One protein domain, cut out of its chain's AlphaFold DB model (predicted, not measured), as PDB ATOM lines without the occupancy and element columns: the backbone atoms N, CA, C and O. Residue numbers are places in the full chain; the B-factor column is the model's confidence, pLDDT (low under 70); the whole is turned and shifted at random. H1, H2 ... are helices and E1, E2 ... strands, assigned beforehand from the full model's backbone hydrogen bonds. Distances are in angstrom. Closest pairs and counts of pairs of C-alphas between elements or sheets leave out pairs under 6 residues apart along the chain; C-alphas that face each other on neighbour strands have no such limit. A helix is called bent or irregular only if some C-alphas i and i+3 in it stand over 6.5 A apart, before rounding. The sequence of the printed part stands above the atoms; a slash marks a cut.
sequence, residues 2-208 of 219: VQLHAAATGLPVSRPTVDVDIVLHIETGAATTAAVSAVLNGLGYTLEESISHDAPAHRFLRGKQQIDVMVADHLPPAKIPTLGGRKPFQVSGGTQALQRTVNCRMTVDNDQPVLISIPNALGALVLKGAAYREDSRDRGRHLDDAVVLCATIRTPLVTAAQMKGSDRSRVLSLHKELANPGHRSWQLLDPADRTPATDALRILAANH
ATOM      1  N   VAL A   2      -2.703  31.246  18.632       92.69
ATOM      2  CA  VAL A   2      -1.295  31.247  18.163       92.69
ATOM      3  C   VAL A   2      -1.182  30.833  16.696       92.69
ATOM      4  O   VAL A   2      -0.641  31.578  15.890       92.69
ATOM      5  N   GLN A   3      -1.792  29.701  16.336       91.12
ATOM      6  CA  GLN A   3      -1.812  29.210  14.955       91.12
ATOM      7  C   GLN A   3      -2.471  30.180  13.979       91.12
ATOM      8  O   GLN A   3      -2.017  30.302  12.853       91.12
ATOM      9  N   LEU A   4      -3.520  30.888  14.410       92.12
ATOM     10  CA  LEU A   4      -4.199  31.871  13.565       92.12
ATOM     11  C   LEU A   4      -3.284  33.066  13.272       92.12
ATOM     12  O   LEU A   4      -3.240  33.519  12.135       92.12
ATOM     13  N   HIS A   5      -2.502  33.536  14.254       94.50
ATOM     14  CA  HIS A   5      -1.486  34.573  14.015       94.50
ATOM     15  C   HIS A   5      -0.329  34.071  13.147       94.50
ATOM     16  O   HIS A   5       0.130  34.797  12.266       94.50
ATOM     17  N   ALA A   6       0.119  32.830  13.354       93.19
ATOM     18  CA  ALA A   6       1.150  32.215  12.520       93.19
ATOM     19  C   ALA A   6       0.686  32.113  11.056       93.19
ATOM     20  O   ALA A   6       1.317  32.683  10.168       93.19
ATOM     21  N   ALA A   7      -0.481  31.510  10.820       91.75
ATOM     22  CA  ALA A   7      -1.066  31.365   9.491       91.75
ATOM     23  C   ALA A   7      -1.308  32.722   8.809       91.75
ATOM     24  O   ALA A   7      -0.936  32.901   7.652       91.75
ATOM     25  N   ALA A   8      -1.851  33.710   9.531       91.75
ATOM     26  CA  ALA A   8      -2.095  35.049   8.991       91.75
ATOM     27  C   ALA A   8      -0.814  35.791   8.568       91.75
ATOM     28  O   ALA A   8      -0.883  36.729   7.779       91.75
ATOM     29  N   THR A   9       0.349  35.390   9.089       91.00
ATOM     30  CA  THR A   9       1.655  35.979   8.749       91.00
ATOM     31  C   THR A   9       2.497  35.098   7.827       91.00
ATOM     32  O   THR A   9       3.632  35.468   7.528       91.00
ATOM     33  N   GLY A  10       1.945  33.973   7.359       90.44
ATOM     34  CA  GLY A  10       2.628  33.012   6.492       90.44
ATOM     35  C   GLY A  10       3.664  32.137   7.203       90.44
ATOM     36  O   GLY A  10       4.438  31.466   6.528       90.44
ATOM     37  N   LEU A  11       3.697  32.135   8.540       90.31
ATOM     38  CA  LEU A  11       4.605  31.280   9.303       90.31
ATOM     39  C   LEU A  11       4.139  29.816   9.252       90.31
ATOM     40  O   LEU A  11       2.934  29.562   9.394       90.31
ATOM     41  N   PRO A  12       5.063  28.844   9.131       82.25
ATOM     42  CA  PRO A  12       4.723  27.431   9.224       82.25
ATOM     43  C   PRO A  12       4.024  27.132  10.552       82.25
ATOM     44  O   PRO A  12       4.535  27.427  11.636       82.25
ATOM     45  N   VAL A  13       2.837  26.530  10.484       70.12
ATOM     46  CA  VAL A  13       2.115  26.109  11.686       70.12
ATOM     47  C   VAL A  13       2.766  24.826  12.201       70.12
ATOM     48  O   VAL A  13       2.525  23.740  11.684       70.12
ATOM     49  N   SER A  14       3.614  24.959  13.220       59.94
ATOM     50  CA  SER A  14       4.499  23.885  13.692       59.94
ATOM     51  C   SER A  14       3.791  22.740  14.426       59.94
ATOM     52  O   SER A  14       4.362  21.660  14.571       59.94
ATOM     53  N   ARG A  15       2.551  22.933  14.894       69.38
ATOM     54  CA  ARG A  15       1.802  21.912  15.642       69.38
ATOM     55  C   ARG A  15       0.297  22.070  15.441       69.38
ATOM     56  O   ARG A  15      -0.174  23.178  15.672       69.38
ATOM     57  N   PRO A  16      -0.473  21.014  15.115       69.06
ATOM     58  CA  PRO A  16      -1.935  21.040  15.181       69.06
ATOM     59  C   PRO A  16      -2.425  21.194  16.632       69.06
ATOM     60  O   PRO A  16      -1.802  20.687  17.565       69.06
ATOM     61  N   THR A  17      -3.549  21.886  16.838       72.44
ATOM     62  CA  THR A  17      -4.202  21.993  18.153       72.44
ATOM     63  C   THR A  17      -5.547  21.313  18.034       72.44
ATOM     64  O   THR A  17      -6.304  21.598  17.110       72.44
ATOM     65  N   VAL A  18      -5.807  20.373  18.931       76.75
ATOM     66  CA  VAL A  18      -7.108  19.701  19.043       76.75
ATOM     67  C   VAL A  18      -8.003  20.383  20.080       76.75
ATOM     68  O   VAL A  18      -9.207  20.133  20.106       76.75
ATOM     69  N   ASP A  19      -7.415  21.290  20.864       84.75
ATOM     70  CA  ASP A  19      -8.067  22.028  21.937       84.75
ATOM     71  C   ASP A  19      -8.363  23.465  21.492       84.75
ATOM     72  O   ASP A  19      -7.526  24.114  20.843       84.75
ATOM     73  N   VAL A  20      -9.538  23.971  21.874       87.25
ATOM     74  CA  VAL A  20      -9.949  25.366  21.666       87.25
ATOM     75  C   VAL A  20     -10.197  26.042  23.011       87.25
ATOM     76  O   VAL A  20     -11.062  25.627  23.773       87.25
ATOM     77  N   ASP A  21      -9.483  27.132  23.268       91.06
ATOM     78  CA  ASP A  21      -9.706  27.991  24.431       91.06
ATOM     79  C   ASP A  21     -10.658  29.145  24.075       91.06
ATOM     80  O   ASP A  21     -10.392  29.914  23.142       91.06
ATOM     81  N   ILE A  22     -11.737  29.313  24.842       92.06
ATOM     82  CA  ILE A  22     -12.707  30.408  24.700       92.06
ATOM     83  C   ILE A  22     -12.733  31.218  25.995       92.06
ATOM     84  O   ILE A  22     -12.920  30.669  27.076       92.06
ATOM     85  N   VAL A  23     -12.605  32.542  25.891       91.94
ATOM     86  CA  VAL A  23     -12.777  33.456  27.029       91.94
ATOM     87  C   VAL A  23     -14.040  34.276  26.823       91.94
ATOM     88  O   VAL A  23     -14.160  35.007  25.841       91.94
ATOM     89  N   LEU A  24     -14.984  34.166  27.755       89.25
ATOM     90  CA  LEU A  24     -16.261  34.865  27.681       89.25
ATOM     91  C   LEU A  24     -16.165  36.265  28.285       89.25
ATOM     92  O   LEU A  24     -15.736  36.444  29.428       89.25
ATOM     93  N   HIS A  25     -16.645  37.259  27.538       84.38
ATOM     94  CA  HIS A  25     -16.756  38.636  28.012       84.38
ATOM     95  C   HIS A  25     -18.110  38.879  28.695       84.38
ATOM     96  O   HIS A  25     -18.964  39.606  28.188       84.38
ATOM     97  N   ILE A  26     -18.299  38.246  29.855       84.62
ATOM     98  CA  ILE A  26     -19.581  38.204  30.583       84.62
ATOM     99  C   ILE A  26     -20.117  39.607  30.914       84.62
ATOM    100  O   ILE A  26     -21.324  39.827  30.884       84.62
ATOM    101  N   GLU A  27     -19.243  40.587  31.163       77.62
ATOM    102  CA  GLU A  27     -19.652  41.955  31.520       77.62
ATOM    103  C   GLU A  27     -20.377  42.711  30.401       77.62
ATOM    104  O   GLU A  27     -21.119  43.647  30.688       77.62
ATOM    105  N   THR A  28     -20.198  42.306  29.140       78.38
ATOM    106  CA  THR A  28     -20.899  42.926  28.001       78.38
ATOM    107  C   THR A  28     -22.331  42.430  27.837       78.38
ATOM    108  O   THR A  28     -23.088  43.010  27.068       78.38
ATOM    109  N   GLY A  29     -22.694  41.323  28.495       75.25
ATOM    110  CA  GLY A  29     -23.972  40.643  28.292       75.25
ATOM    111  C   GLY A  29     -24.133  39.974  26.919       75.25
ATOM    112  O   GLY A  29     -25.114  39.267  26.716       75.25
ATOM    113  N   ALA A  30     -23.176  40.132  25.995       76.12
ATOM    114  CA  ALA A  30     -23.241  39.558  24.649       76.12
ATOM    115  C   ALA A  30     -23.165  38.020  24.645       76.12
ATOM    116  O   ALA A  30     -23.622  37.378  23.704       76.12
ATOM    117  N   ALA A  31     -22.592  37.429  25.696       81.81
ATOM    118  CA  ALA A  31     -22.554  35.989  25.908       81.81
ATOM    119  C   ALA A  31     -22.735  35.667  27.394       81.81
ATOM    120  O   ALA A  31     -22.176  36.340  28.263       81.81
ATOM    121  N   THR A  32     -23.476  34.598  27.681       89.19
ATOM    122  CA  THR A  32     -23.621  34.032  29.027       89.19
ATOM    123  C   THR A  32     -23.063  32.615  29.048       89.19
ATOM    124  O   THR A  32     -23.063  31.921  28.029       89.19
ATOM    125  N   THR A  33     -22.607  32.156  30.214       91.50
ATOM    126  CA  THR A  33     -22.155  30.766  30.390       91.50
ATOM    127  C   THR A  33     -23.253  29.770  30.019       91.50
ATOM    128  O   THR A  33     -22.971  28.780  29.358       91.50
ATOM    129  N   ALA A  34     -24.513  30.059  30.362       91.06
ATOM    130  CA  ALA A  34     -25.658  29.214  30.024       91.06
ATOM    131  C   ALA A  34     -25.893  29.102  28.509       91.06
ATOM    132  O   ALA A  34     -26.082  27.995  28.005       91.06
ATOM    133  N   ALA A  35     -25.847  30.221  27.776       92.62
ATOM    134  CA  ALA A  35     -26.023  30.213  26.324       92.62
ATOM    135  C   ALA A  35     -24.900  29.432  25.627       92.62
ATOM    136  O   ALA A  35     -25.166  28.619  24.745       92.62
ATOM    137  N   VAL A  36     -23.652  29.622  26.068       93.62
ATOM    138  CA  VAL A  36     -22.496  28.885  25.535       93.62
ATOM    139  C   VAL A  36     -22.613  27.393  25.834       93.62
ATOM    140  O   VAL A  36     -22.446  26.587  24.921       93.62
ATOM    141  N   SER A  37     -22.976  27.012  27.062       94.62
ATOM    142  CA  SER A  37     -23.230  25.608  27.407       94.62
ATOM    143  C   SER A  37     -24.321  24.991  26.537       94.62
ATOM    144  O   SER A  37     -24.155  23.872  26.069       94.62
ATOM    145  N   ALA A  38     -25.422  25.705  26.290       95.00
ATOM    146  CA  ALA A  38     -26.509  25.204  25.452       95.00
ATOM    147  C   ALA A  38     -26.048  24.948  24.007       95.00
ATOM    148  O   ALA A  38     -26.356  23.897  23.446       95.00
ATOM    149  N   VAL A  39     -25.265  25.867  23.432       95.81
ATOM    150  CA  VAL A  39     -24.681  25.698  22.091       95.81
ATOM    151  C   VAL A  39     -23.727  24.505  22.056       95.81
ATOM    152  O   VAL A  39     -23.848  23.655  21.178       95.81
ATOM    153  N   LEU A  40     -22.809  24.401  23.020       96.56
ATOM    154  CA  LEU A  40     -21.846  23.298  23.082       96.56
ATOM    155  C   LEU A  40     -22.536  21.941  23.265       96.56
ATOM    156  O   LEU A  40     -22.206  20.996  22.548       96.56
ATOM    157  N   ASN A  41     -23.552  21.867  24.127       96.81
ATOM    158  CA  ASN A  41     -24.381  20.674  24.295       96.81
ATOM    159  C   ASN A  41     -25.105  20.297  22.995       96.81
ATOM    160  O   ASN A  41     -25.103  19.130  22.611       96.81
ATOM    161  N   GLY A  42     -25.669  21.276  22.278       97.50
ATOM    162  CA  GLY A  42     -26.292  21.054  20.967       97.50
ATOM    163  C   GLY A  42     -25.313  20.545  19.902       97.50
ATOM    164  O   GLY A  42     -25.707  19.804  19.006       97.50
ATOM    165  N   LEU A  43     -24.026  20.880  20.029       96.19
ATOM    166  CA  LEU A  43     -22.940  20.364  19.188       96.19
ATOM    167  C   LEU A  43     -22.397  18.999  19.659       96.19
ATOM    168  O   LEU A  43     -21.462  18.470  19.050       96.19
ATOM    169  N   GLY A  44     -22.959  18.422  20.725       97.19
ATOM    170  CA  GLY A  44     -22.561  17.127  21.278       97.19
ATOM    171  C   GLY A  44     -21.344  17.177  22.204       97.19
ATOM    172  O   GLY A  44     -20.743  16.135  22.458       97.19
ATOM    173  N   TYR A  45     -20.951  18.361  22.678       97.44
ATOM    174  CA  TYR A  45     -19.974  18.481  23.756       97.44
ATOM    175  C   TYR A  45     -20.657  18.368  25.117       97.44
ATOM    176  O   TYR A  45     -21.750  18.888  25.307       97.44
ATOM    177  N   THR A  46     -19.987  17.758  26.087       96.69
ATOM    178  CA  THR A  46     -20.465  17.666  27.473       96.69
ATOM    179  C   THR A  46     -19.466  18.310  28.418       96.69
ATOM    180  O   THR A  46     -18.260  18.120  28.252       96.69
ATOM    181  N   LEU A  47     -19.949  19.054  29.416       95.50
ATOM    182  CA  LEU A  47     -19.090  19.605  30.462       95.50
ATOM    183  C   LEU A  47     -18.428  18.456  31.239       95.50
ATOM    184  O   LEU A  47     -19.115  17.557  31.719       95.50
ATOM    185  N   GLU A  48     -17.104  18.488  31.351       94.12
ATOM    186  CA  GLU A  48     -16.335  17.534  32.143       94.12
ATOM    187  C   GLU A  48     -16.625  17.752  33.630       94.12
ATOM    188  O   GLU A  48     -16.464  18.850  34.175       94.12
ATOM    189  N   GLU A  49     -17.048  16.687  34.300       85.69
ATOM    190  CA  GLU A  49     -17.256  16.707  35.738       85.69
ATOM    191  C   GLU A  49     -15.922  16.528  36.462       85.69
ATOM    192  O   GLU A  49     -15.208  15.546  36.269       85.69
ATOM    193  N   SER A  50     -15.590  17.461  37.354       82.69
ATOM    194  CA  SER A  50     -14.476  17.256  38.278       82.69
ATOM    195  C   SER A  50     -14.927  16.457  39.499       82.69
ATOM    196  O   SER A  50     -15.958  16.773  40.103       82.69
ATOM    197  N   ILE A  51     -14.081  15.508  39.911       76.31
ATOM    198  CA  ILE A  51     -14.206  14.728  41.154       76.31
ATOM    199  C   ILE A  51     -14.191  15.652  42.383       76.31
ATOM    200  O   ILE A  51     -14.919  15.426  43.345       76.31
ATOM    201  N   SER A  52     -13.390  16.721  42.350       83.44
ATOM    202  CA  SER A  52     -13.406  17.752  43.390       83.44
ATOM    203  C   SER A  52     -14.530  18.751  43.130       83.44
ATOM    204  O   SER A  52     -14.595  19.350  42.049       83.44
ATOM    205  N   HIS A  53     -15.383  18.946  44.136       73.19
ATOM    206  CA  HIS A  53     -16.488  19.903  44.109       73.19
ATOM    207  C   HIS A  53     -16.001  21.357  43.979       73.19
ATOM    208  O   HIS A  53     -16.644  22.162  43.307       73.19
ATOM    209  N   ASP A  54     -14.839  21.676  44.553       82.12
ATOM    210  CA  ASP A  54     -14.273  23.032  44.544       82.12
ATOM    211  C   ASP A  54     -13.491  23.354  43.266       82.12
ATOM    212  O   ASP A  54     -13.104  24.504  43.038       82.12
ATOM    213  N   ALA A  55     -13.244  22.355  42.415       86.56
ATOM    214  CA  ALA A  55     -12.555  22.584  41.160       86.56
ATOM    215  C   ALA A  55     -13.442  23.386  40.190       86.56
ATOM    216  O   ALA A  55     -14.631  23.080  40.028       86.56
ATOM    217  N   PRO A  56     -12.867  24.382  39.499       90.75
ATOM    218  CA  PRO A  56     -13.616  25.206  38.571       90.75
ATOM    219  C   PRO A  56     -14.054  24.418  37.333       90.75
ATOM    220  O   PRO A  56     -13.268  23.687  36.724       90.75
ATOM    221  N   ALA A  57     -15.294  24.640  36.906       92.56
ATOM    222  CA  ALA A  57     -15.795  24.138  35.634       92.56
ATOM    223  C   ALA A  57     -15.218  24.970  34.482       92.56
ATOM    224  O   ALA A  57     -15.155  26.197  34.567       92.56
ATOM    225  N   HIS A  58     -14.799  24.312  33.407       94.75
ATOM    226  CA  HIS A  58     -14.323  24.996  32.200       94.75
ATOM    227  C   HIS A  58     -14.304  24.083  30.979       94.75
ATOM    228  O   HIS A  58     -14.606  24.529  29.878       94.75
ATOM    229  N   ARG A  59     -13.973  22.805  31.164       95.19
ATOM    230  CA  ARG A  59     -13.712  21.885  30.065       95.19
ATOM    231  C   ARG A  59     -14.968  21.232  29.511       95.19
ATOM    232  O   ARG A  59     -15.739  20.644  30.259       95.19
ATOM    233  N   PHE A  60     -15.129  21.272  28.196       96.75
ATOM    234  CA  PHE A  60     -16.154  20.565  27.438       96.75
ATOM    235  C   PHE A  60     -15.507  19.542  26.505       96.75
ATOM    236  O   PHE A  60     -14.550  19.862  25.800       96.75
ATOM    237  N   LEU A  61     -16.046  18.324  26.470       96.38
ATOM    238  CA  LEU A  61     -15.477  17.195  25.735       96.38
ATOM    239  C   LEU A  61     -16.444  16.646  24.688       96.38
ATOM    240  O   LEU A  61     -17.637  16.515  24.949       96.38
ATOM    241  N   ARG A  62     -15.907  16.272  23.521       95.31
ATOM    242  CA  ARG A  62     -16.603  15.494  22.482       95.31
ATOM    243  C   ARG A  62     -15.633  14.493  21.862       95.31
ATOM    244  O   ARG A  62     -14.835  14.831  20.986       95.31
ATOM    245  N   GLY A  63     -15.663  13.248  22.335       92.81
ATOM    246  CA  GLY A  63     -14.662  12.246  21.957       92.81
ATOM    247  C   GLY A  63     -13.252  12.701  22.352       92.81
ATOM    248  O   GLY A  63     -12.976  12.880  23.531       92.81
ATOM    249  N   LYS A  64     -12.365  12.906  21.367       90.81
ATOM    250  CA  LYS A  64     -10.994  13.419  21.579       90.81
ATOM    251  C   LYS A  64     -10.874  14.948  21.477       90.81
ATOM    252  O   LYS A  64      -9.764  15.462  21.537       90.81
ATOM    253  N   GLN A  65     -11.975  15.660  21.239       92.69
ATOM    254  CA  GLN A  65     -11.982  17.116  21.094       92.69
ATOM    255  C   GLN A  65     -12.271  17.784  22.433       92.69
ATOM    256  O   GLN A  65     -13.153  17.333  23.169       92.69
ATOM    257  N   GLN A  66     -11.585  18.895  22.689       94.50
ATOM    258  CA  GLN A  66     -11.696  19.654  23.926       94.50
ATOM    259  C   GLN A  66     -11.965  21.131  23.635       94.50
ATOM    260  O   GLN A  66     -11.331  21.736  22.768       94.50
ATOM    261  N   ILE A  67     -12.894  21.721  24.385       95.44
ATOM    262  CA  ILE A  67     -13.119  23.166  24.414       95.44
ATOM    263  C   ILE A  67     -13.059  23.628  25.867       95.44
ATOM    264  O   ILE A  67     -13.901  23.243  26.672       95.44
ATOM    265  N   ASP A  68     -12.088  24.472  26.197       94.25
ATOM    266  CA  ASP A  68     -11.977  25.075  27.521       94.25
ATOM    267  C   ASP A  68     -12.662  26.454  27.502       94.25
ATOM    268  O   ASP A  68     -12.196  27.405  26.873       94.25
ATOM    269  N   VAL A  69     -13.807  26.558  28.179       95.06
ATOM    270  CA  VAL A  69     -14.599  27.783  28.339       95.06
ATOM    271  C   VAL A  69     -14.247  28.447  29.664       95.06
ATOM    272  O   VAL A  69     -14.499  27.918  30.746       95.06
ATOM    273  N   MET A  70     -13.695  29.648  29.577       94.44
ATOM    274  CA  MET A  70     -13.191  30.418  30.707       94.44
ATOM    275  C   MET A  70     -13.867  31.785  30.773       94.44
ATOM    276  O   MET A  70     -14.473  32.260  29.808       94.44
ATOM    277  N   VAL A  71     -13.721  32.461  31.907       93.50
ATOM    278  CA  VAL A  71     -14.111  33.868  32.060       93.50
ATOM    279  C   VAL A  71     -12.888  34.722  32.382       93.50
ATOM    280  O   VAL A  71     -11.841  34.215  32.790       93.50
ATOM    281  N   ALA A  72     -13.003  36.025  32.154       91.19
ATOM    282  CA  ALA A  72     -11.926  36.965  32.428       91.19
ATOM    283  C   ALA A  72     -11.591  37.051  33.929       91.19
ATOM    284  O   ALA A  72     -12.456  36.866  34.785       91.19
ATOM    285  N   ASP A  73     -10.330  37.342  34.242       89.56
ATOM    286  CA  ASP A  73      -9.870  37.651  35.594       89.56
ATOM    287  C   ASP A  73     -10.382  39.015  36.085       89.56
ATOM    288  O   ASP A  73     -10.652  39.910  35.289       89.56
ATOM    289  N   HIS A  74     -10.431  39.205  37.407       86.44
ATOM    290  CA  HIS A  74     -10.864  40.449  38.072       86.44
ATOM    291  C   HIS A  74     -12.348  40.806  37.896       86.44
ATOM    292  O   HIS A  74     -12.731  41.958  38.100       86.44
ATOM    293  N   LEU A  75     -13.202  39.827  37.589       85.75
ATOM    294  CA  LEU A  75     -14.644  40.034  37.685       85.75
ATOM    295  C   LEU A  75     -15.034  40.324  39.146       85.75
ATOM    296  O   LEU A  75     -14.584  39.611  40.052       85.75
ATOM    297  N   PRO A  76     -15.892  41.329  39.409       86.69
ATOM    298  CA  PRO A  76     -16.446  41.540  40.742       86.69
ATOM    299  C   PRO A  76     -17.107  40.250  41.254       86.69
ATOM    300  O   PRO A  76     -17.831  39.623  40.478       86.69
ATOM    301  N   PRO A  77     -16.947  39.855  42.534       86.12
ATOM    302  CA  PRO A  77     -17.457  38.575  43.037       86.12
ATOM    303  C   PRO A  77     -18.943  38.320  42.753       86.12
ATOM    304  O   PRO A  77     -19.319  37.207  42.406       86.12
ATOM    305  N   ALA A  78     -19.774  39.366  42.821       86.69
ATOM    306  CA  ALA A  78     -21.209  39.297  42.529       86.69
ATOM    307  C   ALA A  78     -21.545  39.080  41.039       86.69
ATOM    308  O   ALA A  78     -22.679  38.744  40.711       86.69
ATOM    309  N   LYS A  79     -20.583  39.294  40.134       86.75
ATOM    310  CA  LYS A  79     -20.728  39.126  38.680       86.75
ATOM    311  C   LYS A  79     -20.088  37.842  38.152       86.75
ATOM    312  O   LYS A  79     -20.185  37.581  36.956       86.75
ATOM    313  N   ILE A  80     -19.415  37.059  38.999       89.06
ATOM    314  CA  ILE A  80     -18.845  35.776  38.583       89.06
ATOM    315  C   ILE A  80     -20.020  34.822  38.310       89.06
ATOM    316  O   ILE A  80     -20.752  34.501  39.248       89.06
ATOM    317  N   PRO A  81     -20.239  34.382  37.056       91.50
ATOM    318  CA  PRO A  81     -21.348  33.491  36.740       91.50
ATOM    319  C   PRO A  81     -21.056  32.075  37.250       91.50
ATOM    320  O   PRO A  81     -19.980  31.798  37.778       91.50
ATOM    321  N   THR A  82     -21.989  31.153  37.039       92.38
ATOM    322  CA  THR A  82     -21.736  29.716  37.191       92.38
ATOM    323  C   THR A  82     -21.649  29.036  35.828       92.38
ATOM    324  O   THR A  82     -22.243  29.489  34.847       92.38
ATOM    325  N   LEU A  83     -20.903  27.938  35.757       92.12
ATOM    326  CA  LEU A  83     -20.816  27.045  34.607       92.12
ATOM    327  C   LEU A  83     -21.087  25.624  35.109       92.12
ATOM    328  O   LEU A  83     -20.366  25.129  35.970       92.12
ATOM    329  N   GLY A  84     -22.185  25.009  34.657       88.06
ATOM    330  CA  GLY A  84     -22.628  23.703  35.173       88.06
ATOM    331  C   GLY A  84     -22.862  23.685  36.689       88.06
ATOM    332  O   GLY A  84     -22.518  22.717  37.356       88.06
ATOM    333  N   GLY A  85     -23.362  24.790  37.255       89.06
ATOM    334  CA  GLY A  85     -23.588  24.924  38.699       89.06
ATOM    335  C   GLY A  85     -22.332  25.190  39.540       89.06
ATOM    336  O   GLY A  85     -22.455  25.374  40.747       89.06
ATOM    337  N   ARG A  86     -21.137  25.267  38.937       90.50
ATOM    338  CA  ARG A  86     -19.865  25.529  39.637       90.50
ATOM    339  C   ARG A  86     -19.259  26.867  39.228       90.50
ATOM    340  O   ARG A  86     -19.672  27.474  38.241       90.50
ATOM    341  N   LYS A  87     -18.259  27.340  39.980       92.25
ATOM    342  CA  LYS A  87     -17.488  28.526  39.579       92.25
ATOM    343  C   LYS A  87     -16.726  28.232  38.278       92.25
ATOM    344  O   LYS A  87     -16.119  27.164  38.180       92.25
ATOM    345  N   PRO A  88     -16.735  29.143  37.293       93.00
ATOM    346  CA  PRO A  88     -15.945  28.996  36.085       93.00
ATOM    347  C   PRO A  88     -14.458  29.201  36.381       93.00
ATOM    348  O   PRO A  88     -14.088  29.889  37.339       93.00
ATOM    349  N   PHE A  89     -13.598  28.664  35.519       93.06
ATOM    350  CA  PHE A  89     -12.177  28.998  35.552       93.06
ATOM    351  C   PHE A  89     -11.960  30.449  35.093       93.06
ATOM    352  O   PHE A  89     -12.396  30.844  34.008       93.06
ATOM    353  N   GLN A  90     -11.290  31.247  35.927       93.12
ATOM    354  CA  GLN A  90     -10.890  32.615  35.597       93.12
ATOM    355  C   GLN A  90      -9.479  32.610  35.022       93.12
ATOM    356  O   GLN A  90      -8.537  32.209  35.703       93.12
ATOM    357  N   VAL A  91      -9.323  33.079  33.786       92.25
ATOM    358  CA  VAL A  91      -8.017  33.099  33.123       92.25
ATOM    359  C   VAL A  91      -7.258  34.383  33.443       92.25
ATOM    360  O   VAL A  91      -7.706  35.495  33.150       92.25
ATOM    361  N   SER A  92      -6.070  34.233  34.019       91.44
ATOM    362  CA  SER A  92      -5.165  35.345  34.300       91.44
ATOM    363  C   SER A  92      -4.765  36.065  33.019       91.44
ATOM    364  O   SER A  92      -4.210  35.479  32.093       91.44
ATOM    365  N   GLY A  93      -5.035  37.369  32.962       89.69
ATOM    366  CA  GLY A  93      -4.839  38.187  31.769       89.69
ATOM    367  C   GLY A  93      -5.989  38.156  30.771       89.69
ATOM    368  O   GLY A  93      -5.888  38.839  29.751       89.69
ATOM    369  N   GLY A  94      -7.082  37.451  31.075       90.19
ATOM    370  CA  GLY A  94      -8.288  37.408  30.252       90.19
ATOM    371  C   GLY A  94      -8.883  38.786  29.992       90.19
ATOM    372  O   GLY A  94      -9.176  39.108  28.842       90.19
ATOM    373  N   THR A  95      -8.966  39.650  31.009       90.25
ATOM    374  CA  THR A  95      -9.519  41.007  30.849       90.25
ATOM    375  C   THR A  95      -8.713  41.826  29.845       90.25
ATOM    376  O   THR A  95      -9.266  42.464  28.950       90.25
ATOM    377  N   GLN A  96      -7.383  41.771  29.930       89.38
ATOM    378  CA  GLN A  96      -6.524  42.486  28.984       89.38
ATOM    379  C   GLN A  96      -6.570  41.888  27.573       89.38
ATOM    380  O   GLN A  96      -6.483  42.636  26.598       89.38
ATOM    381  N   ALA A  97      -6.704  40.565  27.455       91.38
ATOM    382  CA  ALA A  97      -6.826  39.885  26.171       91.38
ATOM    383  C   ALA A  97      -8.138  40.257  25.454       91.38
ATOM    384  O   ALA A  97      -8.110  40.570  24.264       91.38
ATOM    385  N   LEU A  98      -9.259  40.321  26.183       91.19
ATOM    386  CA  LEU A  98     -10.566  40.735  25.652       91.19
ATOM    387  C   LEU A  98     -10.584  42.193  25.172       91.19
ATOM    388  O   LEU A  98     -11.213  42.509  24.164       91.19
ATOM    389  N   GLN A  99      -9.848  43.077  25.850       90.75
ATOM    390  CA  GLN A  99      -9.698  44.485  25.453       90.75
ATOM    391  C   GLN A  99      -8.810  44.688  24.214       90.75
ATOM    392  O   GLN A  99      -8.729  45.799  23.695       90.75
ATOM    393  N   ARG A 100      -8.105  43.647  23.759       92.50
ATOM    394  CA  ARG A 100      -7.140  43.701  22.653       92.50
ATOM    395  C   ARG A 100      -7.492  42.693  21.572       92.50
ATOM    396  O   ARG A 100      -6.621  41.977  21.091       92.50
ATOM    397  N   THR A 101      -8.764  42.599  21.218       94.19
ATOM    398  CA  THR A 101      -9.216  41.653  20.202       94.19
ATOM    399  C   THR A 101      -9.053  42.198  18.787       94.19
ATOM    400  O   THR A 101      -9.102  43.402  18.540       94.19
ATOM    401  N   VAL A 102      -8.831  41.281  17.853       94.81
ATOM    402  CA  VAL A 102      -8.875  41.495  16.408       94.81
ATOM    403  C   VAL A 102      -9.754  40.412  15.795       94.81
ATOM    404  O   VAL A 102      -9.804  39.285  16.292       94.81
ATOM    405  N   ASN A 103     -10.439  40.744  14.704       94.75
ATOM    406  CA  ASN A 103     -11.240  39.773  13.970       94.75
ATOM    407  C   ASN A 103     -10.347  39.013  12.990       94.75
ATOM    408  O   ASN A 103      -9.826  39.587  12.034       94.75
ATOM    409  N   CYS A 104     -10.192  37.716  13.223       92.31
ATOM    410  CA  CYS A 104      -9.597  36.794  12.274       92.31
ATOM    411  C   CYS A 104     -10.694  36.300  11.327       92.31
ATOM    412  O   CYS A 104     -11.670  35.694  11.766       92.31
ATOM    413  N   ARG A 105     -10.548  36.583  10.030       92.31
ATOM    414  CA  ARG A 105     -11.395  35.997   8.990       92.31
ATOM    415  C   ARG A 105     -10.778  34.673   8.566       92.31
ATOM    416  O   ARG A 105      -9.676  34.666   8.026       92.31
ATOM    417  N   MET A 106     -11.492  33.584   8.811       88.31
ATOM    418  CA  MET A 106     -11.065  32.232   8.482       88.31
ATOM    419  C   MET A 106     -12.002  31.644   7.431       88.31
ATOM    420  O   MET A 106     -13.220  31.725   7.570       88.31
ATOM    421  N   THR A 107     -11.422  31.037   6.404       87.62
ATOM    422  CA  THR A 107     -12.152  30.263   5.400       87.62
ATOM    423  C   THR A 107     -11.728  28.812   5.556       87.62
ATOM    424  O   THR A 107     -10.529  28.532   5.597       87.62
ATOM    425  N   VAL A 108     -12.696  27.910   5.694       82.06
ATOM    426  CA  VAL A 108     -12.461  26.463   5.715       82.06
ATOM    427  C   VAL A 108     -13.036  25.918   4.417       82.06
ATOM    428  O   VAL A 108     -14.221  26.095   4.155       82.06
ATOM    429  N   ASP A 109     -12.188  25.317   3.586       82.31
ATOM    430  CA  ASP A 109     -12.557  24.768   2.279       82.31
ATOM    431  C   ASP A 109     -13.427  25.732   1.438       82.31
ATOM    432  O   ASP A 109     -13.022  26.866   1.177       82.31
ATOM    433  N   ASN A 110     -14.615  25.284   1.016       74.06
ATOM    434  CA  ASN A 110     -15.568  26.044   0.201       74.06
ATOM    435  C   ASN A 110     -16.660  26.748   1.030       74.06
ATOM    436  O   ASN A 110     -17.650  27.216   0.460       74.06
ATOM    437  N   ASP A 111     -16.513  26.815   2.355       81.94
ATOM    438  CA  ASP A 111     -17.504  27.459   3.212       81.94
ATOM    439  C   ASP A 111     -17.388  28.988   3.189       81.94
ATOM    440  O   ASP A 111     -16.368  29.586   2.831       81.94
ATOM    441  N   GLN A 112     -18.472  29.645   3.606       87.94
ATOM    442  CA  GLN A 112     -18.464  31.089   3.799       87.94
ATOM    443  C   GLN A 112     -17.452  31.485   4.886       87.94
ATOM    444  O   GLN A 112     -17.358  30.804   5.912       87.94
ATOM    445  N   PRO A 113     -16.721  32.603   4.714       89.00
ATOM    446  CA  PRO A 113     -15.757  33.045   5.707       89.00
ATOM    447  C   PRO A 113     -16.406  33.277   7.076       89.00
ATOM    448  O   PRO A 113     -17.365  34.041   7.207       89.00
ATOM    449  N   VAL A 114     -15.823  32.680   8.112       90.31
ATOM    450  CA  VAL A 114     -16.220  32.870   9.508       90.31
ATOM    451  C   VAL A 114     -15.318  33.926  10.144       90.31
ATOM    452  O   VAL A 114     -14.104  33.942   9.939       90.31
ATOM    453  N   LEU A 115     -15.909  34.829  10.929       91.88
ATOM    454  CA  LEU A 115     -15.164  35.790  11.740       91.88
ATOM    455  C   LEU A 115     -15.012  35.260  13.164       91.88
ATOM    456  O   LEU A 115     -16.002  35.002  13.846       91.88
ATOM    457  N   ILE A 116     -13.768  35.147  13.620       90.69
ATOM    458  CA  ILE A 116     -13.425  34.731  14.979       90.69
ATOM    459  C   ILE A 116     -12.690  35.880  15.661       90.69
ATOM    460  O   ILE A 116     -11.650  36.337  15.184       90.69
ATOM    461  N   SER A 117     -13.212  36.338  16.795       93.12
ATOM    462  CA  SER A 117     -12.520  37.316  17.634       93.12
ATOM    463  C   SER A 117     -11.411  36.625  18.423       93.12
ATOM    464  O   SER A 117     -11.668  35.685  19.177       93.12
ATOM    465  N   ILE A 118     -10.168  37.073  18.243       94.56
ATOM    466  CA  ILE A 118      -8.999  36.551  18.957       94.56
ATOM    467  C   ILE A 118      -8.201  37.699  19.575       94.56
ATOM    468  O   ILE A 118      -8.211  38.802  19.029       94.56
ATOM    469  N   PRO A 119      -7.457  37.475  20.671       95.88
ATOM    470  CA  PRO A 119      -6.492  38.462  21.141       95.88
ATOM    471  C   PRO A 119      -5.489  38.780  20.028       95.88
ATOM    472  O   PRO A 119      -5.041  37.868  19.332       95.88
ATOM    473  N   ASN A 120      -5.110  40.045  19.866       96.31
ATOM    474  CA  ASN A 120      -4.026  40.454  18.978       96.31
ATOM    475  C   ASN A 120      -2.684  39.854  19.438       96.31
ATOM    476  O   ASN A 120      -2.596  39.290  20.531       96.31
ATOM    477  N   ALA A 121      -1.629  39.971  18.628       96.44
ATOM    478  CA  ALA A 121      -0.340  39.335  18.924       96.44
ATOM    479  C   ALA A 121       0.206  39.697  20.324       96.44
ATOM    480  O   ALA A 121       0.658  38.815  21.055       96.44
ATOM    481  N   LEU A 122       0.083  40.963  20.747       96.44
ATOM    482  CA  LEU A 122       0.482  41.400  22.090       96.44
ATOM    483  C   LEU A 122      -0.378  40.764  23.189       96.44
ATOM    484  O   LEU A 122       0.157  40.234  24.161       96.44
ATOM    485  N   GLY A 123      -1.704  40.816  23.051       96.44
ATOM    486  CA  GLY A 123      -2.638  40.232  24.012       96.44
ATOM    487  C   GLY A 123      -2.427  38.726  24.165       96.44
ATOM    488  O   GLY A 123      -2.381  38.223  25.285       96.44
ATOM    489  N   ALA A 124      -2.210  38.027  23.049       96.38
ATOM    490  CA  ALA A 124      -1.892  36.606  23.028       96.38
ATOM    491  C   ALA A 124      -0.554  36.305  23.728       96.38
ATOM    492  O   ALA A 124      -0.491  35.385  24.545       96.38
ATOM    493  N   LEU A 125       0.494  37.096  23.462       97.25
ATOM    494  CA  LEU A 125       1.817  36.912  24.072       97.25
ATOM    495  C   LEU A 125       1.763  37.124  25.588       97.25
ATOM    496  O   LEU A 125       2.293  36.322  26.356       97.25
ATOM    497  N   VAL A 126       1.070  38.175  26.031       96.50
ATOM    498  CA  VAL A 126       0.846  38.446  27.457       96.50
ATOM    499  C   VAL A 126       0.080  37.302  28.119       96.50
ATOM    500  O   VAL A 126       0.436  36.912  29.233       96.50
ATOM    501  N   LEU A 127      -0.937  36.747  27.453       95.19
ATOM    502  CA  LEU A 127      -1.716  35.624  27.977       95.19
ATOM    503  C   LEU A 127      -0.849  34.365  28.134       95.19
ATOM    504  O   LEU A 127      -0.919  33.699  29.163       95.19
ATOM    505  N   LYS A 128       0.049  34.088  27.177       95.00
ATOM    506  CA  LYS A 128       1.039  33.003  27.306       95.00
ATOM    507  C   LYS A 128       2.048  33.264  28.420       95.00
ATOM    508  O   LYS A 128       2.391  32.342  29.150       95.00
ATOM    509  N   GLY A 129       2.449  34.517  28.633       96.44
ATOM    510  CA  GLY A 129       3.273  34.901  29.781       96.44
ATOM    511  C   GLY A 129       2.564  34.737  31.130       96.44
ATOM    512  O   GLY A 129       3.210  34.406  32.122       96.44
ATOM    513  N   ALA A 130       1.245  34.943  31.185       95.19
ATOM    514  CA  ALA A 130       0.439  34.650  32.370       95.19
ATOM    515  C   ALA A 130       0.366  33.139  32.626       95.19
ATOM    516  O   ALA A 130       0.740  32.685  33.705       95.19
ATOM    517  N   ALA A 131      -0.001  32.365  31.601       93.19
ATOM    518  CA  ALA A 131      -0.094  30.911  31.682       93.19
ATOM    519  C   ALA A 131       1.249  30.266  32.060       93.19
ATOM    520  O   ALA A 131       1.294  29.431  32.957       93.19
ATOM    521  N   TYR A 132       2.368  30.735  31.492       95.44
ATOM    522  CA  TYR A 132       3.716  30.290  31.864       95.44
ATOM    523  C   TYR A 132       4.024  30.475  33.357       95.44
ATOM    524  O   TYR A 132       4.821  29.728  33.924       95.44
ATOM    525  N   ARG A 133       3.450  31.487  34.011       93.94
ATOM    526  CA  ARG A 133       3.687  31.754  35.438       93.94
ATOM    527  C   ARG A 133       2.819  30.900  36.359       93.94
ATOM    528  O   ARG A 133       3.224  30.690  37.496       93.94
ATOM    529  N   GLU A 134       1.661  30.450  35.891       90.44
ATOM    530  CA  GLU A 134       0.653  29.758  36.706       90.44
ATOM    531  C   GLU A 134       0.645  28.243  36.487       90.44
ATOM    532  O   GLU A 134       0.416  27.483  37.427       90.44
ATOM    533  N   ASP A 135       0.928  27.785  35.269       86.31
ATOM    534  CA  ASP A 135       0.871  26.372  34.911       86.31
ATOM    535  C   ASP A 135       2.161  25.646  35.286       86.31
ATOM    536  O   ASP A 135       3.061  25.502  34.470       86.31
ATOM    537  N   SER A 136       2.271  25.160  36.519       80.50
ATOM    538  CA  SER A 136       3.465  24.437  36.980       80.50
ATOM    539  C   SER A 136       3.701  23.082  36.298       80.50
ATOM    540  O   SER A 136       4.802  22.543  36.420       80.50
ATOM    541  N   ARG A 137       2.706  22.525  35.592       78.69
ATOM    542  CA  ARG A 137       2.737  21.146  35.068       78.69
ATOM    543  C   ARG A 137       3.343  21.065  33.674       78.69
ATOM    544  O   ARG A 137       4.119  20.155  33.405       78.69
ATOM    545  N   ASP A 138       3.001  22.015  32.808       81.00
ATOM    546  CA  ASP A 138       3.501  22.071  31.432       81.00
ATOM    547  C   ASP A 138       3.822  23.515  31.032       81.00
ATOM    548  O   ASP A 138       3.185  24.141  30.189       81.00
ATOM    549  N   ARG A 139       4.855  24.073  31.666       87.75
ATOM    550  CA  ARG A 139       5.330  25.433  31.365       87.75
ATOM    551  C   ARG A 139       5.890  25.557  29.948       87.75
ATOM    552  O   ARG A 139       5.815  26.628  29.349       87.75
ATOM    553  N   GLY A 140       6.462  24.470  29.425       89.62
ATOM    554  CA  GLY A 140       7.214  24.450  28.172       89.62
ATOM    555  C   GLY A 140       6.377  24.858  26.965       89.62
ATOM    556  O   GLY A 140       6.808  25.715  26.198       89.62
ATOM    557  N   ARG A 141       5.151  24.328  26.846       89.62
ATOM    558  CA  ARG A 141       4.251  24.651  25.723       89.62
ATOM    559  C   ARG A 141       3.943  26.149  25.605       89.62
ATOM    560  O   ARG A 141       3.742  26.660  24.509       89.62
ATOM    561  N   HIS A 142       3.915  26.874  26.729       93.62
ATOM    562  CA  HIS A 142       3.621  28.312  26.725       93.62
ATOM    563  C   HIS A 142       4.805  29.132  26.204       93.62
ATOM    564  O   HIS A 142       4.589  30.198  25.631       93.62
ATOM    565  N   LEU A 143       6.037  28.632  26.360       95.44
ATOM    566  CA  LEU A 143       7.235  29.220  25.750       95.44
ATOM    567  C   LEU A 143       7.255  28.980  24.239       95.44
ATOM    568  O   LEU A 143       7.541  29.904  23.483       95.44
ATOM    569  N   ASP A 144       6.897  27.768  23.815       94.31
ATOM    570  CA  ASP A 144       6.776  27.385  22.405       94.31
ATOM    571  C   ASP A 144       5.753  28.271  21.671       94.31
ATOM    572  O   ASP A 144       6.030  28.834  20.613       94.31
ATOM    573  N   ASP A 145       4.594  28.500  22.285       94.38
ATOM    574  CA  ASP A 145       3.597  29.436  21.766       94.38
ATOM    575  C   ASP A 145       4.092  30.892  21.771       94.38
ATOM    576  O   ASP A 145       3.805  31.661  20.847       94.38
ATOM    577  N   ALA A 146       4.825  31.299  22.814       96.75
ATOM    578  CA  ALA A 146       5.327  32.661  22.945       96.75
ATOM    579  C   ALA A 146       6.340  33.012  21.850       96.75
ATOM    580  O   ALA A 146       6.261  34.109  21.296       96.75
ATOM    581  N   VAL A 147       7.260  32.105  21.502       96.56
ATOM    582  CA  VAL A 147       8.243  32.365  20.435       96.56
ATOM    583  C   VAL A 147       7.572  32.495  19.066       96.56
ATOM    584  O   VAL A 147       7.926  33.397  18.308       96.56
ATOM    585  N   VAL A 148       6.542  31.685  18.790       95.75
ATOM    586  CA  VAL A 148       5.737  31.796  17.561       95.75
ATOM    587  C   VAL A 148       5.029  33.145  17.512       95.75
ATOM    588  O   VAL A 148       5.108  33.848  16.509       95.75
ATOM    589  N   LEU A 149       4.400  33.569  18.611       96.94
ATOM    590  CA  LEU A 149       3.774  34.890  18.683       96.94
ATOM    591  C   LEU A 149       4.786  36.028  18.505       96.94
ATOM    592  O   LEU A 149       4.474  36.996  17.816       96.94
ATOM    593  N   CYS A 150       5.999  35.916  19.054       97.56
ATOM    594  CA  CYS A 150       7.047  36.920  18.846       97.56
ATOM    595  C   CYS A 150       7.396  37.092  17.361       97.56
ATOM    596  O   CYS A 150       7.547  38.224  16.909       97.56
ATOM    597  N   ALA A 151       7.442  36.001  16.588       96.38
ATOM    598  CA  ALA A 151       7.699  36.051  15.146       96.38
ATOM    599  C   ALA A 151       6.599  36.791  14.355       96.38
ATOM    600  O   ALA A 151       6.858  37.347  13.287       96.38
ATOM    601  N   THR A 152       5.380  36.865  14.899       96.69
ATOM    602  CA  THR A 152       4.247  37.572  14.270       96.69
ATOM    603  C   THR A 152       4.264  39.087  14.528       96.69
ATOM    604  O   THR A 152       3.558  39.843  13.857       96.69
ATOM    605  N   ILE A 153       5.081  39.571  15.474       96.56
ATOM    606  CA  ILE A 153       5.157  40.992  15.846       96.56
ATOM    607  C   ILE A 153       6.110  41.729  14.896       96.56
ATOM    608  O   ILE A 153       7.325  41.722  15.073       96.56
ATOM    609  N   ARG A 154       5.553  42.426  13.897       93.69
ATOM    610  CA  ARG A 154       6.344  43.154  12.882       93.69
ATOM    611  C   ARG A 154       6.833  44.536  13.330       93.69
ATOM    612  O   ARG A 154       7.855  45.009  12.849       93.69
ATOM    613  N   THR A 155       6.134  45.181  14.263       95.06
ATOM    614  CA  THR A 155       6.471  46.525  14.770       95.06
ATOM    615  C   THR A 155       6.679  46.501  16.289       95.06
ATOM    616  O   THR A 155       5.812  46.966  17.041       95.06
ATOM    617  N   PRO A 156       7.795  45.935  16.784       95.50
ATOM    618  CA  PRO A 156       7.978  45.669  18.211       95.50
ATOM    619  C   PRO A 156       8.032  46.932  19.080       95.50
ATOM    620  O   PRO A 156       7.483  46.913  20.174       95.50
ATOM    621  N   LEU A 157       8.581  48.053  18.593       94.56
ATOM    622  CA  LEU A 157       8.584  49.327  19.334       94.56
ATOM    623  C   LEU A 157       7.165  49.878  19.553       94.56
ATOM    624  O   LEU A 157       6.796  50.230  20.671       94.56
ATOM    625  N   VAL A 158       6.342  49.893  18.497       94.12
ATOM    626  CA  VAL A 158       4.930  50.309  18.580       94.12
ATOM    627  C   VAL A 158       4.155  49.377  19.508       94.12
ATOM    628  O   VAL A 158       3.393  49.830  20.356       94.12
ATOM    629  N   THR A 159       4.388  48.071  19.381       95.62
ATOM    630  CA  THR A 159       3.743  47.049  20.212       95.62
ATOM    631  C   THR A 159       4.103  47.232  21.682       95.62
ATOM    632  O   THR A 159       3.236  47.199  22.552       95.62
ATOM    633  N   ALA A 160       5.374  47.492  21.971       94.31
ATOM    634  CA  ALA A 160       5.839  47.702  23.327       94.31
ATOM    635  C   ALA A 160       5.251  48.980  23.953       94.31
ATOM    636  O   ALA A 160       4.963  48.993  25.149       94.31
ATOM    637  N   ALA A 161       5.005  50.032  23.162       92.12
ATOM    638  CA  ALA A 161       4.343  51.255  23.629       92.12
ATOM    639  C   ALA A 161       2.865  51.044  24.028       92.12
ATOM    640  O   ALA A 161       2.308  51.855  24.763       92.12
ATOM    641  N   GLN A 162       2.231  49.954  23.578       92.94
ATOM    642  CA  GLN A 162       0.844  49.598  23.921       92.94
ATOM    643  C   GLN A 162       0.725  48.749  25.201       92.94
ATOM    644  O   GLN A 162      -0.392  48.441  25.645       92.94
ATOM    645  N   MET A 163       1.851  48.321  25.781       93.06
ATOM    646  CA  MET A 163       1.870  47.530  27.011       93.06
ATOM    647  C   MET A 163       1.409  48.365  28.209       93.06
ATOM    648  O   MET A 163       1.760  49.536  28.345       93.06
ATOM    649  N   LYS A 164       0.647  47.748  29.116       91.12
ATOM    650  CA  LYS A 164       0.144  48.389  30.339       91.12
ATOM    651  C   LYS A 164       0.114  47.410  31.513       91.12
ATOM    652  O   LYS A 164       0.069  46.195  31.330       91.12
ATOM    653  N   GLY A 165       0.127  47.937  32.736       90.12
ATOM    654  CA  GLY A 165      -0.061  47.146  33.957       90.12
ATOM    655  C   GLY A 165       0.828  45.895  34.035       90.12
ATOM    656  O   GLY A 165       2.056  45.980  33.969       90.12
ATOM    657  N   SER A 166       0.201  44.723  34.178       91.56
ATOM    658  CA  SER A 166       0.888  43.436  34.363       91.56
ATOM    659  C   SER A 166       1.506  42.841  33.092       91.56
ATOM    660  O   SER A 166       2.205  41.829  33.189       91.56
ATOM    661  N   ASP A 167       1.325  43.463  31.921       94.25
ATOM    662  CA  ASP A 167       1.927  42.996  30.661       94.25
ATOM    663  C   ASP A 167       3.445  42.883  30.787       94.25
ATOM    664  O   ASP A 167       4.043  41.884  30.392       94.25
ATOM    665  N   ARG A 168       4.060  43.893  31.415       92.06
ATOM    666  CA  ARG A 168       5.508  43.973  31.605       92.06
ATOM    667  C   ARG A 168       6.044  42.755  32.339       92.06
ATOM    668  O   ARG A 168       6.986  42.129  31.871       92.06
ATOM    669  N   SER A 169       5.477  42.427  33.499       94.44
ATOM    670  CA  SER A 169       5.999  41.324  34.311       94.44
ATOM    671  C   SER A 169       5.826  39.979  33.607       94.44
ATOM    672  O   SER A 169       6.716  39.140  33.694       94.44
ATOM    673  N   ARG A 170       4.736  39.798  32.851       95.81
ATOM    674  CA  ARG A 170       4.470  38.588  32.055       95.81
ATOM    675  C   ARG A 170       5.448  38.440  30.885       95.81
ATOM    676  O   ARG A 170       6.020  37.366  30.722       95.81
ATOM    677  N   VAL A 171       5.709  39.510  30.131       96.75
ATOM    678  CA  VAL A 171       6.703  39.499  29.041       96.75
ATOM    679  C   VAL A 171       8.126  39.331  29.581       96.75
ATOM    680  O   VAL A 171       8.898  38.555  29.027       96.75
ATOM    681  N   LEU A 172       8.474  39.981  30.697       96.12
ATOM    682  CA  LEU A 172       9.785  39.809  31.333       96.12
ATOM    683  C   LEU A 172      10.018  38.373  31.813       96.12
ATOM    684  O   LEU A 172      11.140  37.886  31.707       96.12
ATOM    685  N   SER A 173       8.992  37.688  32.329       96.12
ATOM    686  CA  SER A 173       9.105  36.269  32.688       96.12
ATOM    687  C   SER A 173       9.456  35.401  31.480       96.12
ATOM    688  O   SER A 173      10.341  34.560  31.594       96.12
ATOM    689  N   LEU A 174       8.823  35.643  30.328       97.44
ATOM    690  CA  LEU A 174       9.145  34.939  29.083       97.44
ATOM    691  C   LEU A 174      10.561  35.270  28.601       97.44
ATOM    692  O   LEU A 174      11.326  34.367  28.285       97.44
ATOM    693  N   HIS A 175      10.934  36.554  28.588       97.50
ATOM    694  CA  HIS A 175      12.255  36.994  28.139       97.50
ATOM    695  C   HIS A 175      13.394  36.405  28.977       97.50
ATOM    696  O   HIS A 175      14.406  35.996  28.417       97.50
ATOM    697  N   LYS A 176      13.226  36.330  30.305       96.19
ATOM    698  CA  LYS A 176      14.215  35.716  31.201       96.19
ATOM    699  C   LYS A 176      14.430  34.239  30.888       96.19
ATOM    700  O   LYS A 176      15.571  33.800  30.836       96.19
ATOM    701  N   GLU A 177      13.350  33.497  30.664       96.81
ATOM    702  CA  GLU A 177      13.433  32.068  30.350       96.81
ATOM    703  C   GLU A 177      14.038  31.822  28.960       96.81
ATOM    704  O   GLU A 177      14.880  30.950  28.766       96.81
ATOM    705  N   LEU A 178      13.656  32.651  27.989       96.94
ATOM    706  CA  LEU A 178      14.092  32.559  26.596       96.94
ATOM    707  C   LEU A 178      15.396  33.325  26.318       96.94
ATOM    708  O   LEU A 178      15.735  33.549  25.154       96.94
ATOM    709  N   ALA A 179      16.131  33.726  27.362       94.69
ATOM    710  CA  ALA A 179      17.344  34.533  27.242       94.69
ATOM    711  C   ALA A 179      18.469  33.806  26.489       94.69
ATOM    712  O   ALA A 179      19.272  34.452  25.821       94.69
ATOM    713  N   ASN A 180      18.517  32.473  26.581       93.38
ATOM    714  CA  ASN A 180      19.451  31.653  25.820       93.38
ATOM    715  C   ASN A 180      18.976  31.522  24.356       93.38
ATOM    716  O   ASN A 180      17.943  30.888  24.122       93.38
ATOM    717  N   PRO A 181      19.731  32.012  23.351       88.50
ATOM    718  CA  PRO A 181      19.378  31.842  21.937       88.50
ATOM    719  C   PRO A 181      19.311  30.372  21.488       88.50
ATOM    720  O   PRO A 181      18.639  30.048  20.512       88.50
ATOM    721  N   GLY A 182      19.987  29.469  22.208       92.00
ATOM    722  CA  GLY A 182      19.927  28.021  22.004       92.00
ATOM    723  C   GLY A 182      18.732  27.329  22.669       92.00
ATOM    724  O   GLY A 182      18.640  26.105  22.600       92.00
ATOM    725  N   HIS A 183      17.824  28.062  23.327       95.69
ATOM    726  CA  HIS A 183      16.645  27.469  23.962       95.69
ATOM    727  C   HIS A 183      15.795  26.697  22.938       95.69
ATOM    728  O   HIS A 183      15.552  27.183  21.832       95.69
ATOM    729  N   ARG A 184      15.311  25.503  23.312       94.44
ATOM    730  CA  ARG A 184      14.624  24.578  22.390       94.44
ATOM    731  C   ARG A 184      13.436  25.210  21.658       94.44
ATOM    732  O   ARG A 184      13.247  24.938  20.483       94.44
ATOM    733  N   SER A 185      12.686  26.089  22.324       94.81
ATOM    734  CA  SER A 185      11.522  26.755  21.730       94.81
ATOM    735  C   SER A 185      11.907  27.569  20.496       94.81
ATOM    736  O   SER A 185      11.200  27.530  19.497       94.81
ATOM    737  N   TRP A 186      13.075  28.223  20.488       95.31
ATOM    738  CA  TRP A 186      13.545  28.964  19.312       95.31
ATOM    739  C   TRP A 186      13.777  28.070  18.086       95.31
ATOM    740  O   TRP A 186      13.758  28.572  16.963       95.31
ATOM    741  N   GLN A 187      13.955  26.757  18.277       92.50
ATOM    742  CA  GLN A 187      14.100  25.788  17.187       92.50
ATOM    743  C   GLN A 187      12.785  25.481  16.459       92.50
ATOM    744  O   GLN A 187      12.822  24.863  15.404       92.50
ATOM    745  N   LEU A 188      11.641  25.934  16.985       90.94
ATOM    746  CA  LEU A 188      10.348  25.847  16.296       90.94
ATOM    747  C   LEU A 188      10.224  26.830  15.132       90.94
ATOM    748  O   LEU A 188       9.338  26.671  14.299       90.94
ATOM    749  N   LEU A 189      11.062  27.867  15.120       92.50
ATOM    750  CA  LEU A 189      11.102  28.860  14.061       92.50
ATOM    751  C   LEU A 189      12.198  28.513  13.064       92.50
ATOM    752  O   LEU A 189      13.316  28.136  13.453       92.50
ATOM    753  N   ASP A 190      11.892  28.766  11.795       91.69
ATOM    754  CA  ASP A 190      12.888  28.777  10.739       91.69
ATOM    755  C   ASP A 190      13.989  29.803  11.060       91.69
ATOM    756  O   ASP A 190      13.732  30.830  11.710       91.69
ATOM    757  N   PRO A 191      15.236  29.571  10.608       89.56
ATOM    758  CA  PRO A 191      16.352  30.465  10.911       89.56
ATOM    759  C   PRO A 191      16.093  31.934  10.543       89.56
ATOM    760  O   PRO A 191      16.560  32.826  11.250       89.56
ATOM    761  N   ALA A 192      15.322  32.185   9.477       91.44
ATOM    762  CA  ALA A 192      14.979  33.528   9.013       91.44
ATOM    763  C   ALA A 192      14.065  34.298   9.988       91.44
ATOM    764  O   ALA A 192      14.205  35.514  10.121       91.44
ATOM    765  N   ASP A 193      13.177  33.606  10.707       93.38
ATOM    766  CA  ASP A 193      12.216  34.226  11.631       93.38
ATOM    767  C   ASP A 193      12.740  34.321  13.068       93.38
ATOM    768  O   ASP A 193      12.270  35.143  13.862       93.38
ATOM    769  N   ARG A 194      13.745  33.510  13.416       94.19
ATOM    770  CA  ARG A 194      14.276  33.421  14.781       94.19
ATOM    771  C   ARG A 194      14.876  34.733  15.279       94.19
ATOM    772  O   ARG A 194      14.583  35.143  16.404       94.19
ATOM    773  N   THR A 195      15.706  35.392  14.471       93.31
ATOM    774  CA  THR A 195      16.345  36.660  14.865       93.31
ATOM    775  C   THR A 195      15.305  37.770  15.064       93.31
ATOM    776  O   THR A 195      15.254  38.306  16.174       93.31
ATOM    777  N   PRO A 196      14.399  38.052  14.101       94.56
ATOM    778  CA  PRO A 196      13.317  39.016  14.312       94.56
ATOM    779  C   PRO A 196      12.453  38.721  15.543       94.56
ATOM    780  O   PRO A 196      12.134  39.638  16.299       94.56
ATOM    781  N   ALA A 197      12.103  37.453  15.790       96.88
ATOM    782  CA  ALA A 197      11.306  37.065  16.954       96.88
ATOM    783  C   ALA A 197      12.051  37.305  18.280       96.88
ATOM    784  O   ALA A 197      11.476  37.821  19.243       96.88
ATOM    785  N   THR A 198      13.343  36.969  18.324       96.62
ATOM    786  CA  THR A 198      14.199  37.209  19.496       96.62
ATOM    787  C   THR A 198      14.333  38.707  19.768       96.62
ATOM    788  O   THR A 198      14.217  39.149  20.915       96.62
ATOM    789  N   ASP A 199      14.534  39.500  18.715       95.75
ATOM    790  CA  ASP A 199      14.647  40.954  18.801       95.75
ATOM    791  C   ASP A 199      13.333  41.591  19.247       95.75
ATOM    792  O   ASP A 199      13.349  42.459  20.120       95.75
ATOM    793  N   ALA A 200      12.193  41.119  18.732       97.06
ATOM    794  CA  ALA A 200      10.882  41.557  19.187       97.06
ATOM    795  C   ALA A 200      10.726  41.325  20.695       97.06
ATOM    796  O   ALA A 200      10.463  42.277  21.431       97.06
ATOM    797  N   LEU A 201      10.978  40.106  21.188       97.56
ATOM    798  CA  LEU A 201      10.881  39.812  22.621       97.56
ATOM    799  C   LEU A 201      11.828  40.686  23.455       97.56
ATOM    800  O   LEU A 201      11.423  41.208  24.497       97.56
ATOM    801  N   ARG A 202      13.065  40.893  22.983       96.12
ATOM    802  CA  ARG A 202      14.045  41.766  23.645       96.12
ATOM    803  C   ARG A 202      13.564  43.215  23.698       96.12
ATOM    804  O   ARG A 202      13.657  43.834  24.752       96.12
ATOM    805  N   ILE A 203      13.024  43.752  22.603       96.06
ATOM    806  CA  ILE A 203      12.504  45.127  22.533       96.06
ATOM    807  C   ILE A 203      11.301  45.293  23.460       96.06
ATOM    808  O   ILE A 203      11.275  46.240  24.243       96.06
ATOM    809  N   LEU A 204      10.336  44.368  23.430       95.88
ATOM    810  CA  LEU A 204       9.182  44.417  24.333       95.88
ATOM    811  C   LEU A 204       9.617  44.352  25.807       95.88
ATOM    812  O   LEU A 204       9.067  45.065  26.645       95.88
ATOM    813  N   ALA A 205      10.633  43.543  26.124       94.69
ATOM    814  CA  ALA A 205      11.216  43.482  27.459       94.69
ATOM    815  C   ALA A 205      11.975  44.768  27.844       94.69
ATOM    816  O   ALA A 205      11.891  45.191  28.994       94.69
ATOM    817  N   ALA A 206      12.682  45.397  26.899       88.81
ATOM    818  CA  ALA A 206      13.552  46.556  27.123       88.81
ATOM    819  C   ALA A 206      12.845  47.921  27.057       88.81
ATOM    820  O   ALA A 206      13.386  48.901  27.570       88.81
ATOM    821  N   ASN A 207      11.642  48.011  26.473       70.19
ATOM    822  CA  ASN A 207      10.900  49.266  26.252       70.19
ATOM    823  C   ASN A 207      10.570  50.065  27.533       70.19
ATOM    824  O   ASN A 207       9.998  51.145  27.475       70.19
ATOM    825  N   HIS A 208      10.940  49.561  28.708       57.44
ATOM    826  CA  HIS A 208      10.858  50.293  29.967       57.44
ATOM    827  C   HIS A 208      12.054  51.223  30.234       57.44
ATOM    828  O   HIS A 208      12.011  51.991  31.192       57.44
TER     829      HIS A 208
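Overview. This is residues 2 to 208 of the 219 residues of an uncharacterized protein of Paenarthrobacter aurescens (UniProt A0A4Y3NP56). What shape does the model show? Two lobes lie side by side: one is a three-stranded sheet, E1 E3 E2, with H2 over one face, and the other is a cluster of helices in which H1, H8 and H9 pack on H5, H7 packs on H4, and H6 packs on H9. The short helix H3 comes between them, on the face of the sheet E1 E3 E2 opposite to H2 and touching H4, while the hairpin E4 E5 is apart from E1, E2 and E3 and has H1 near it. What is it built of? The printed part has 207 residues with nine named helices and five named strands, in the order H1 E1 H2 E2 E3 H3 E4 E5 H4 H5 H6 H7 H8 H9, of mixed class; the sheet E1 E3 E2 is mixed and E4 E5 antiparallel. The whole is compact, with a radius of gyration of the C-alphas of 17.6 A and spans of 47 by 43 by 31 A.

Arrangement. What does the first helix touch? H1, residues 2 to 8, touches H5, residues 140 to 152, the closest C-alphas being those of Val 2 and Leu 149, 6.3 A apart. How is the sheet paired? E1, residues 19 to 24, is parallel to E3, residues 65 to 72, with N 22 and O 68 at 2.8 A; E2, residues 59 to 62, forms an antiparallel hairpin with E3, with N 60 and O 67 at 2.8 A. H2, residues 33 to 42, is on this sheet over E3 at a height over the sheet of 9.7 A, and H3, residues 94 to 98, is on the opposite face. What follows? E4, residues 101 to 106, and E5, residues 114 to 119, form an antiparallel hairpin, with N 104 and O 116 at 2.8 A. H4, residues 121 to 134, touches H3 with residues 123 to 127 alone, and forms a helical hairpin with H5 at a shallow tilt of 15 degrees, C-alphas 128 and 142 being closest at 5.4 A. How do the last helices sit? H5, the hub, touches H8, residues 184 to 188, with C-alphas 144 and 185 closest at 4.8 A, and H9, residues 191 to 206, with C-alphas 151 and 197 closest at 4.2 A; H7, residues 167 to 177, touches H4 with C-alphas 170 and 129 closest at 4.5 A, and H6, residues 156 to 161, touches H9 with C-alphas 160 and 204 closest at 4.8 A. Every O i to N i+4 pair is within hydrogen-bond range in H1 to H7, but 10 of 12 in H9 and 0 of 1 in H8, where 2 of 2 O i to N i+3 pairs are.

Along the chain. Where do the first and last elements lie? H1 begins at C-alpha 2 (-1.295, 31.247, 18.163) and H9 ends at C-alpha 206 (13.552, 46.556, 27.123). Which are long? H9 measures 23.0 A and is only just irregular, C-alphas 192 and 195 being 6.8 A apart; E3 measures 22.9 A and H4 20.2 A.

Size, cuts and confidence. Is it unbroken? The printed part has no cut; the links H2 to E2 and E3 to H3 are long, with 16 and 21 residues. Where is confidence low? Residues 14 to 16 and residue 208 are under 70 in pLDDT.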